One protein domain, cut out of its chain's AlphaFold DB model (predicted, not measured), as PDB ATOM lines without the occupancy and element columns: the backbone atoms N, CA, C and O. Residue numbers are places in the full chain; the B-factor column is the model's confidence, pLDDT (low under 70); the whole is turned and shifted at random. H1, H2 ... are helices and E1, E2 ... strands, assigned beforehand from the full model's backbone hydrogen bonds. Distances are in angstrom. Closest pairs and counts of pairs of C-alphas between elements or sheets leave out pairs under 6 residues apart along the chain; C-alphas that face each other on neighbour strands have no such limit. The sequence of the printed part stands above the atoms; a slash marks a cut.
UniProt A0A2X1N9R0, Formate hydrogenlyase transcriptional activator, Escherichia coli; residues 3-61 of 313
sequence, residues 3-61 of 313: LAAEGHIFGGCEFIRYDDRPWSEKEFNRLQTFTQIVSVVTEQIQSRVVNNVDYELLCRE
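Overview. This is residues 3 to 61 of the 313 residues of the protein "Formate hydrogenlyase transcriptional activator" of Escherichia coli (UniProt A0A2X1N9R0). One long straight helix, H1, makes the length of a rod, and a small hairpin of two short strands, E1 and E2, packs on its side through E1, beside residues 32 to 43. A long loop, residues 13 to 24, leads from the hairpin to the helix's first end. The printed part has 59 residues, with E1, E2 and H1 in that order, and is mostly helix. It is extended, with a radius of gyration of the C-alphas of 16.8 A and spans of 57 by 24 by 14 A.

Arrangement. E1, residues 3 to 5, and E2, residues 8 to 12, form an antiparallel hairpin at 158 degrees, with N 3 and O 11 2.8 A apart, within hydrogen-bond range. H1, residues 25 to 61, has 9 pairs of C-alphas within 8 A of E1, the closest being Leu 3 and Ser 39, 4.9 A. E2 and H1 are near each other, with 10 pairs within 10 A. In H1 every O i to N i+4 pair is within hydrogen-bond range.

Along the chain. E1 begins at C-alpha 3 (-25.429, -15.314, 20.700). H1 spans 53.2 A, from C-alpha 25 (-10.896, -26.020, 28.099) to C-alpha 61 (-45.510, 9.804, 9.291).

Size, cuts and confidence. The C-alphas farthest apart, Arg 21 and Glu 61, are 56.9 A apart. The printed part has no cut; E2 to H1 is a long link. No printed residue is under 70 in pLDDT.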
ATOM      1  N   LEU A   3     -25.373 -16.735  20.384       91.62
ATOM      2  CA  LEU A   3     -25.429 -15.314  20.700       91.62
ATOM      3  C   LEU A   3     -26.701 -15.070  21.504       91.62
ATOM      4  O   LEU A   3     -27.802 -15.327  21.009       91.62
ATOM      5  N   ALA A   4     -26.539 -14.641  22.750       86.81
ATOM      6  CA  ALA A   4     -27.645 -14.461  23.677       86.81
ATOM      7  C   ALA A   4     -27.497 -13.161  24.459       86.81
ATOM      8  O   ALA A   4     -26.413 -12.852  24.956       86.81
ATOM      9  N   ALA A   5     -28.605 -12.444  24.596       81.50
ATOM     10  CA  ALA A   5     -28.725 -11.247  25.411       81.50
ATOM     11  C   ALA A   5     -30.107 -11.215  26.076       81.50
ATOM     12  O   ALA A   5     -31.060 -11.776  25.540       81.50
ATOM     13  N   GLU A   6     -30.187 -10.671  27.295       76.12
ATOM     14  CA  GLU A   6     -31.423 -10.587  28.102       76.12
ATOM     15  C   GLU A   6     -32.276 -11.880  28.126       76.12
ATOM     16  O   GLU A   6     -33.505 -11.857  28.095       76.12
ATOM     17  N   GLY A   7     -31.620 -13.045  28.157       78.00
ATOM     18  CA  GLY A   7     -32.286 -14.353  28.204       78.00
ATOM     19  C   GLY A   7     -32.820 -14.882  26.866       78.00
ATOM     20  O   GLY A   7     -33.368 -15.983  26.844       78.00
ATOM     21  N   HIS A   8     -32.619 -14.167  25.756       83.75
ATOM     22  CA  HIS A   8     -33.055 -14.569  24.418       83.75
ATOM     23  C   HIS A   8     -31.856 -14.889  23.518       83.75
ATOM     24  O   HIS A   8     -30.879 -14.143  23.460       83.75
ATOM     25  N   ILE A   9     -31.926 -16.014  22.802       89.12
ATOM     26  CA  ILE A   9     -30.936 -16.388  21.783       89.12
ATOM     27  C   ILE A   9     -31.391 -15.796  20.451       89.12
ATOM     28  O   ILE A   9     -32.472 -16.130  19.974       89.12
ATOM     29  N   PHE A  10     -30.563 -14.951  19.840       87.50
ATOM     30  CA  PHE A  10     -30.885 -14.268  18.580       87.50
ATOM     31  C   PHE A  10     -29.940 -14.644  17.430       87.50
ATOM     32  O   PHE A  10     -30.093 -14.165  16.308       87.50
ATOM     33  N   GLY A  11     -28.968 -15.524  17.679       89.81
ATOM     34  CA  GLY A  11     -28.062 -16.010  16.644       89.81
ATOM     35  C   GLY A  11     -27.026 -17.000  17.163       89.81
ATOM     36  O   GLY A  11     -27.124 -17.518  18.278       89.81
ATOM     37  N   GLY A  12     -26.002 -17.256  16.350       91.00
ATOM     38  CA  GLY A  12     -24.891 -18.139  16.690       91.00
ATOM     39  C   GLY A  12     -23.569 -17.635  16.124       91.00
ATOM     40  O   GLY A  12     -23.516 -17.093  15.027       91.00
ATOM     41  N   CYS A  13     -22.498 -17.818  16.890       91.81
ATOM     42  CA  CYS A  13     -21.125 -17.594  16.465       91.81
ATOM     43  C   CYS A  13     -20.432 -18.944  16.261       91.81
ATOM     44  O   CYS A  13     -20.397 -19.780  17.175       91.81
ATOM     45  N   GLU A  14     -19.897 -19.168  15.067       92.25
ATOM     46  CA  GLU A  14     -19.156 -20.376  14.717       92.25
ATOM     47  C   GLU A  14     -17.658 -20.086  14.680       92.25
ATOM     48  O   GLU A  14     -17.214 -19.088  14.114       92.25
ATOM     49  N   PHE A  15     -16.874 -20.974  15.290       91.12
ATOM     50  CA  PHE A  15     -15.417 -20.899  15.282       91.12
ATOM     51  C   PHE A  15     -14.874 -22.111  14.546       91.12
ATOM     52  O   PHE A  15     -15.104 -23.248  14.956       91.12
ATOM     53  N   ILE A  16     -14.139 -21.855  13.469       90.12
ATOM     54  CA  ILE A  16     -13.546 -22.886  12.626       90.12
ATOM     55  C   ILE A  16     -12.033 -22.822  12.806       90.12
ATOM     56  O   ILE A  16     -11.435 -21.744  12.790       90.12
ATOM     57  N   ARG A  17     -11.413 -23.984  12.993       88.00
ATOM     58  CA  ARG A  17      -9.961 -24.140  13.044       88.00
ATOM     59  C   ARG A  17      -9.530 -25.093  11.935       88.00
ATOM     60  O   ARG A  17     -10.251 -26.029  11.621       88.00
ATOM     61  N   TYR A  18      -8.367 -24.827  11.349       88.62
ATOM     62  CA  TYR A  18      -7.844 -25.559  10.189       88.62
ATOM     63  C   TYR A  18      -6.969 -26.772  10.552       88.62
ATOM     64  O   TYR A  18      -6.353 -27.360   9.670       88.62
ATOM     65  N   ASP A  19      -6.877 -27.123  11.835       90.38
ATOM     66  CA  ASP A  19      -6.129 -28.279  12.332       90.38
ATOM     67  C   ASP A  19      -7.059 -29.242  13.103       90.38
ATOM     68  O   ASP A  19      -8.100 -28.836  13.623       90.38
ATOM     69  N   ASP A  20      -6.668 -30.518  13.193       87.94
ATOM     70  CA  ASP A  20      -7.468 -31.595  13.812       87.94
ATOM     71  C   ASP A  20      -7.303 -31.692  15.339       87.94
ATOM     72  O   ASP A  20      -7.772 -32.644  15.972       87.94
ATOM     73  N   ARG A  21      -6.613 -30.736  15.981       91.50
ATOM     74  CA  ARG A  21      -6.465 -30.789  17.444       91.50
ATOM     75  C   ARG A  21      -7.848 -30.581  18.087       91.50
ATOM     76  O   ARG A  21      -8.683 -29.883  17.517       91.50
ATOM     77  N   PRO A  22      -8.142 -31.153  19.265       86.31
ATOM     78  CA  PRO A  22      -9.342 -30.797  20.019       86.31
ATOM     79  C   PRO A  22      -9.186 -29.410  20.660       86.31
ATOM     80  O   PRO A  22      -8.073 -28.902  20.831       86.31
ATOM     81  N   TRP A  23     -10.290 -28.730  20.967       89.69
ATOM     82  CA  TRP A  23     -10.247 -27.468  21.713       89.69
ATOM     83  C   TRP A  23      -9.923 -27.752  23.178       89.69
ATOM     84  O   TRP A  23     -10.578 -28.580  23.808       89.69
ATOM     85  N   SER A  24      -8.924 -27.066  23.731       93.38
ATOM     86  CA  SER A  24      -8.668 -27.128  25.171       93.38
ATOM     87  C   SER A  24      -9.732 -26.351  25.949       93.38
ATOM     88  O   SER A  24     -10.308 -25.387  25.445       93.38
ATOM     89  N   GLU A  25      -9.941 -26.704  27.216       92.62
ATOM     90  CA  GLU A  25     -10.896 -26.020  28.099       92.62
ATOM     91  C   GLU A  25     -10.599 -24.511  28.223       92.62
ATOM     92  O   GLU A  25     -11.497 -23.671  28.211       92.62
ATOM     93  N   LYS A  26      -9.314 -24.136  28.240       92.81
ATOM     94  CA  LYS A  26      -8.877 -22.733  28.271       92.81
ATOM     95  C   LYS A  26      -9.202 -21.981  26.976       92.81
ATOM     96  O   LYS A  26      -9.537 -20.798  27.029       92.81
ATOM     97  N   GLU A  27      -9.077 -22.633  25.821       91.88
ATOM     98  CA  GLU A  27      -9.472 -22.049  24.534       91.88
ATOM     99  C   GLU A  27     -10.994 -21.931  24.441       91.88
ATOM    100  O   GLU A  27     -11.489 -20.875  24.059       91.88
ATOM    101  N   PHE A  28     -11.731 -22.959  24.869       91.31
ATOM    102  CA  PHE A  28     -13.192 -22.944  24.899       91.31
ATOM    103  C   PHE A  28     -13.730 -21.794  25.762       91.31
ATOM    104  O   PHE A  28     -14.548 -21.010  25.286       91.31
ATOM    105  N   ASN A  29     -13.193 -21.612  26.974       91.25
ATOM    106  CA  ASN A  29     -13.556 -20.494  27.850       91.25
ATOM    107  C   ASN A  29     -13.280 -19.129  27.201       91.25
ATOM    108  O   ASN A  29     -14.105 -18.223  27.285       91.25
ATOM    109  N   ARG A  30     -12.152 -18.978  26.492       91.38
ATOM    110  CA  ARG A  30     -11.835 -17.737  25.761       91.38
ATOM    111  C   ARG A  30     -12.818 -17.464  24.625       91.38
ATOM    112  O   ARG A  30     -13.261 -16.328  24.479       91.38
ATOM    113  N   LEU A  31     -13.159 -18.483  23.836       92.81
ATOM    114  CA  LEU A  31     -14.143 -18.359  22.758       92.81
ATOM    115  C   LEU A  31     -15.537 -18.039  23.304       92.81
ATOM    116  O   LEU A  31     -16.258 -17.241  22.709       92.81
ATOM    117  N   GLN A  32     -15.895 -18.594  24.462       89.75
ATOM    118  CA  GLN A  32     -17.149 -18.285  25.137       89.75
ATOM    119  C   GLN A  32     -17.196 -16.822  25.598       89.75
ATOM    120  O   GLN A  32     -18.168 -16.130  25.301       89.75
ATOM    121  N   THR A  33     -16.135 -16.310  26.235       89.62
ATOM    122  CA  THR A  33     -16.034 -14.882  26.590       89.62
ATOM    123  C   THR A  33     -16.095 -13.989  25.351       89.62
ATOM    124  O   THR A  33     -16.795 -12.980  25.348       89.62
ATOM    125  N   PHE A  34     -15.412 -14.368  24.268       93.06
ATOM    126  CA  PHE A  34     -15.473 -13.625  23.010       93.06
ATOM    127  C   PHE A  34     -16.894 -13.611  22.427       93.06
ATOM    128  O   PHE A  34     -17.388 -12.557  22.039       93.06
ATOM    129  N   THR A  35     -17.588 -14.751  22.449       92.75
ATOM    130  CA  THR A  35     -18.986 -14.866  22.003       92.75
ATOM    131  C   THR A  35     -19.917 -13.965  22.816       92.75
ATOM    132  O   THR A  35     -20.807 -13.341  22.243       92.75
ATOM    133  N   GLN A  36     -19.710 -13.840  24.132       88.50
ATOM    134  CA  GLN A  36     -20.491 -12.925  24.978       88.50
ATOM    135  C   GLN A  36     -20.300 -11.461  24.565       88.50
ATOM    136  O   GLN A  36     -21.278 -10.731  24.432       88.50
ATOM    137  N   ILE A  37     -19.061 -11.041  24.290       90.00
ATOM    138  CA  ILE A  37     -18.770  -9.679  23.813       90.00
ATOM    139  C   ILE A  37     -19.424  -9.438  22.447       90.00
ATOM    140  O   ILE A  37     -20.088  -8.421  22.250       90.00
ATOM    141  N   VAL A  38     -19.283 -10.389  21.517       91.69
ATOM    142  CA  VAL A  38     -19.917 -10.316  20.191       91.69
ATOM    143  C   VAL A  38     -21.439 -10.244  20.312       91.69
ATOM    144  O   VAL A  38     -22.058  -9.497  19.558       91.69
ATOM    145  N   SER A  39     -22.042 -10.948  21.276       91.12
ATOM    146  CA  SER A  39     -23.491 -10.898  21.521       91.12
ATOM    147  C   SER A  39     -23.940  -9.476  21.857       91.12
ATOM    148  O   SER A  39     -24.782  -8.928  21.154       91.12
ATOM    149  N   VAL A  40     -23.307  -8.838  22.847       88.88
ATOM    150  CA  VAL A  40     -23.653  -7.467  23.270       88.88
ATOM    151  C   VAL A  40     -23.477  -6.460  22.130       88.88
ATOM    152  O   VAL A  40     -24.340  -5.617  21.896       88.88
ATOM    153  N   VAL A  41     -22.372  -6.544  21.382       89.00
ATOM    154  CA  VAL A  41     -22.113  -5.616  20.267       89.00
ATOM    155  C   VAL A  41     -23.116  -5.819  19.130       89.00
ATOM    156  O   VAL A  41     -23.607  -4.841  18.570       89.00
ATOM    157  N   THR A  42     -23.445  -7.068  18.794       88.31
ATOM    158  CA  THR A  42     -24.397  -7.378  17.716       88.31
ATOM    159  C   THR A  42     -25.804  -6.912  18.077       88.31
ATOM    160  O   THR A  42     -26.454  -6.274  17.253       88.31
ATOM    161  N   GLU A  43     -26.238  -7.141  19.316       87.00
ATOM    162  CA  GLU A  43     -27.505  -6.624  19.837       87.00
ATOM    163  C   GLU A  43     -27.544  -5.091  19.792       87.00
ATOM    164  O   GLU A  43     -28.514  -4.506  19.310       87.00
ATOM    165  N   GLN A  44     -26.468  -4.417  20.210       84.81
ATOM    166  CA  GLN A  44     -26.398  -2.958  20.173       84.81
ATOM    167  C   GLN A  44     -26.467  -2.408  18.739       84.81
ATOM    168  O   GLN A  44     -27.122  -1.391  18.499       84.81
ATOM    169  N   ILE A  45     -25.806  -3.060  17.779       85.56
ATOM    170  CA  ILE A  45     -25.880  -2.691  16.358       85.56
ATOM    171  C   ILE A  45     -27.297  -2.924  15.829       85.56
ATOM    172  O   ILE A  45     -27.857  -2.031  15.198       85.56
ATOM    173  N   GLN A  46     -27.895  -4.083  16.116       83.00
ATOM    174  CA  GLN A  46     -29.243  -4.426  15.672       83.00
ATOM    175  C   GLN A  46     -30.285  -3.456  16.240       83.00
ATOM    176  O   GLN A  46     -31.098  -2.928  15.487       83.00
ATOM    177  N   SER A  47     -30.202  -3.140  17.535       83.25
ATOM    178  CA  SER A  47     -31.054  -2.150  18.196       83.25
ATOM    179  C   SER A  47     -30.902  -0.762  17.568       83.25
ATOM    180  O   SER A  47     -31.898  -0.107  17.281       83.25
ATOM    181  N   ARG A  48     -29.673  -0.314  17.271       80.94
ATOM    182  CA  ARG A  48     -29.445   0.969  16.581       80.94
ATOM    183  C   ARG A  48     -30.029   0.997  15.171       80.94
ATOM    184  O   ARG A  48     -30.605   2.009  14.791       80.94
ATOM    185  N   VAL A  49     -29.875  -0.080  14.401       79.50
ATOM    186  CA  VAL A  49     -30.415  -0.158  13.035       79.50
ATOM    187  C   VAL A  49     -31.943  -0.143  13.054       79.50
ATOM    188  O   VAL A  49     -32.533   0.649  12.326       79.50
ATOM    189  N   VAL A  50     -32.578  -0.947  13.912       77.62
ATOM    190  CA  VAL A  50     -34.045  -0.972  14.055       77.62
ATOM    191  C   VAL A  50     -34.571   0.385  14.522       77.62
ATOM    192  O   VAL A  50     -35.428   0.958  13.861       77.62
ATOM    193  N   ASN A  51     -33.981   0.960  15.576       79.12
ATOM    194  CA  ASN A  51     -34.387   2.270  16.086       79.12
ATOM    195  C   ASN A  51     -34.238   3.388  15.041       79.12
ATOM    196  O   ASN A  51     -35.060   4.299  15.016       79.12
ATOM    197  N   ASN A  52     -33.216   3.339  14.179       79.50
ATOM    198  CA  ASN A  52     -33.059   4.315  13.098       79.50
ATOM    199  C   ASN A  52     -34.160   4.180  12.039       79.50
ATOM    200  O   ASN A  52     -34.711   5.194  11.617       79.50
ATOM    201  N   VAL A  53     -34.503   2.951  11.637       80.38
ATOM    202  CA  VAL A  53     -35.598   2.705  10.684       80.38
ATOM    203  C   VAL A  53     -36.932   3.167  11.270       80.38
ATOM    204  O   VAL A  53     -37.659   3.899  10.605       80.38
ATOM    205  N   ASP A  54     -37.224   2.814  12.526       84.31
ATOM    206  CA  ASP A  54     -38.442   3.250  13.217       84.31
ATOM    207  C   ASP A  54     -38.496   4.777  13.347       84.31
ATOM    208  O   ASP A  54     -39.540   5.393  13.131       84.31
ATOM    209  N   TYR A  55     -37.361   5.415  13.641       81.38
ATOM    210  CA  TYR A  55     -37.267   6.869  13.731       81.38
ATOM    211  C   TYR A  55     -37.530   7.560  12.387       81.38
ATOM    212  O   TYR A  55     -38.266   8.548  12.343       81.38
ATOM    213  N   GLU A  56     -36.964   7.053  11.288       82.00
ATOM    214  CA  GLU A  56     -37.217   7.577   9.940       82.00
ATOM    215  C   GLU A  56     -38.691   7.424   9.545       82.00
ATOM    216  O   GLU A  56     -39.292   8.361   9.009       82.00
ATOM    217  N   LEU A  57     -39.297   6.275   9.862       83.94
ATOM    218  CA  LEU A  57     -40.711   6.000   9.604       83.94
ATOM    219  C   LEU A  57     -41.618   6.961  10.382       83.94
ATOM    220  O   LEU A  57     -42.498   7.584   9.787       83.94
ATOM    221  N   LEU A  58     -41.346   7.158  11.675       86.56
ATOM    222  CA  LEU A  58     -42.072   8.102  12.529       86.56
ATOM    223  C   LEU A  58     -41.904   9.551  12.068       86.56
ATOM    224  O   LEU A  58     -42.868  10.316  12.080       86.56
ATOM    225  N   CYS A  59     -40.701   9.949  11.642       85.81
ATOM    226  CA  CYS A  59     -40.475  11.286  11.091       85.81
ATOM    227  C   CYS A  59     -41.301  11.502   9.823       85.81
ATOM    228  O   CYS A  59     -41.974  12.524   9.705       85.81
ATOM    229  N   ARG A  60     -41.317  10.518   8.919       85.25
ATOM    230  CA  ARG A  60     -42.110  10.574   7.690       85.25
ATOM    231  C   ARG A  60     -43.609  10.629   7.975       85.25
ATOM    232  O   ARG A  60     -44.320  11.414   7.355       85.25
ATOM    233  N   GLU A  61     -44.097   9.821   8.910       87.81
ATOM    234  CA  GLU A  61     -45.510   9.804   9.291       87.81
ATOM    235  C   GLU A  61     -45.931  11.134   9.936       87.81
ATOM    236  O   GLU A  61     -46.939  11.728   9.550       87.81
TER     237      GLU A  61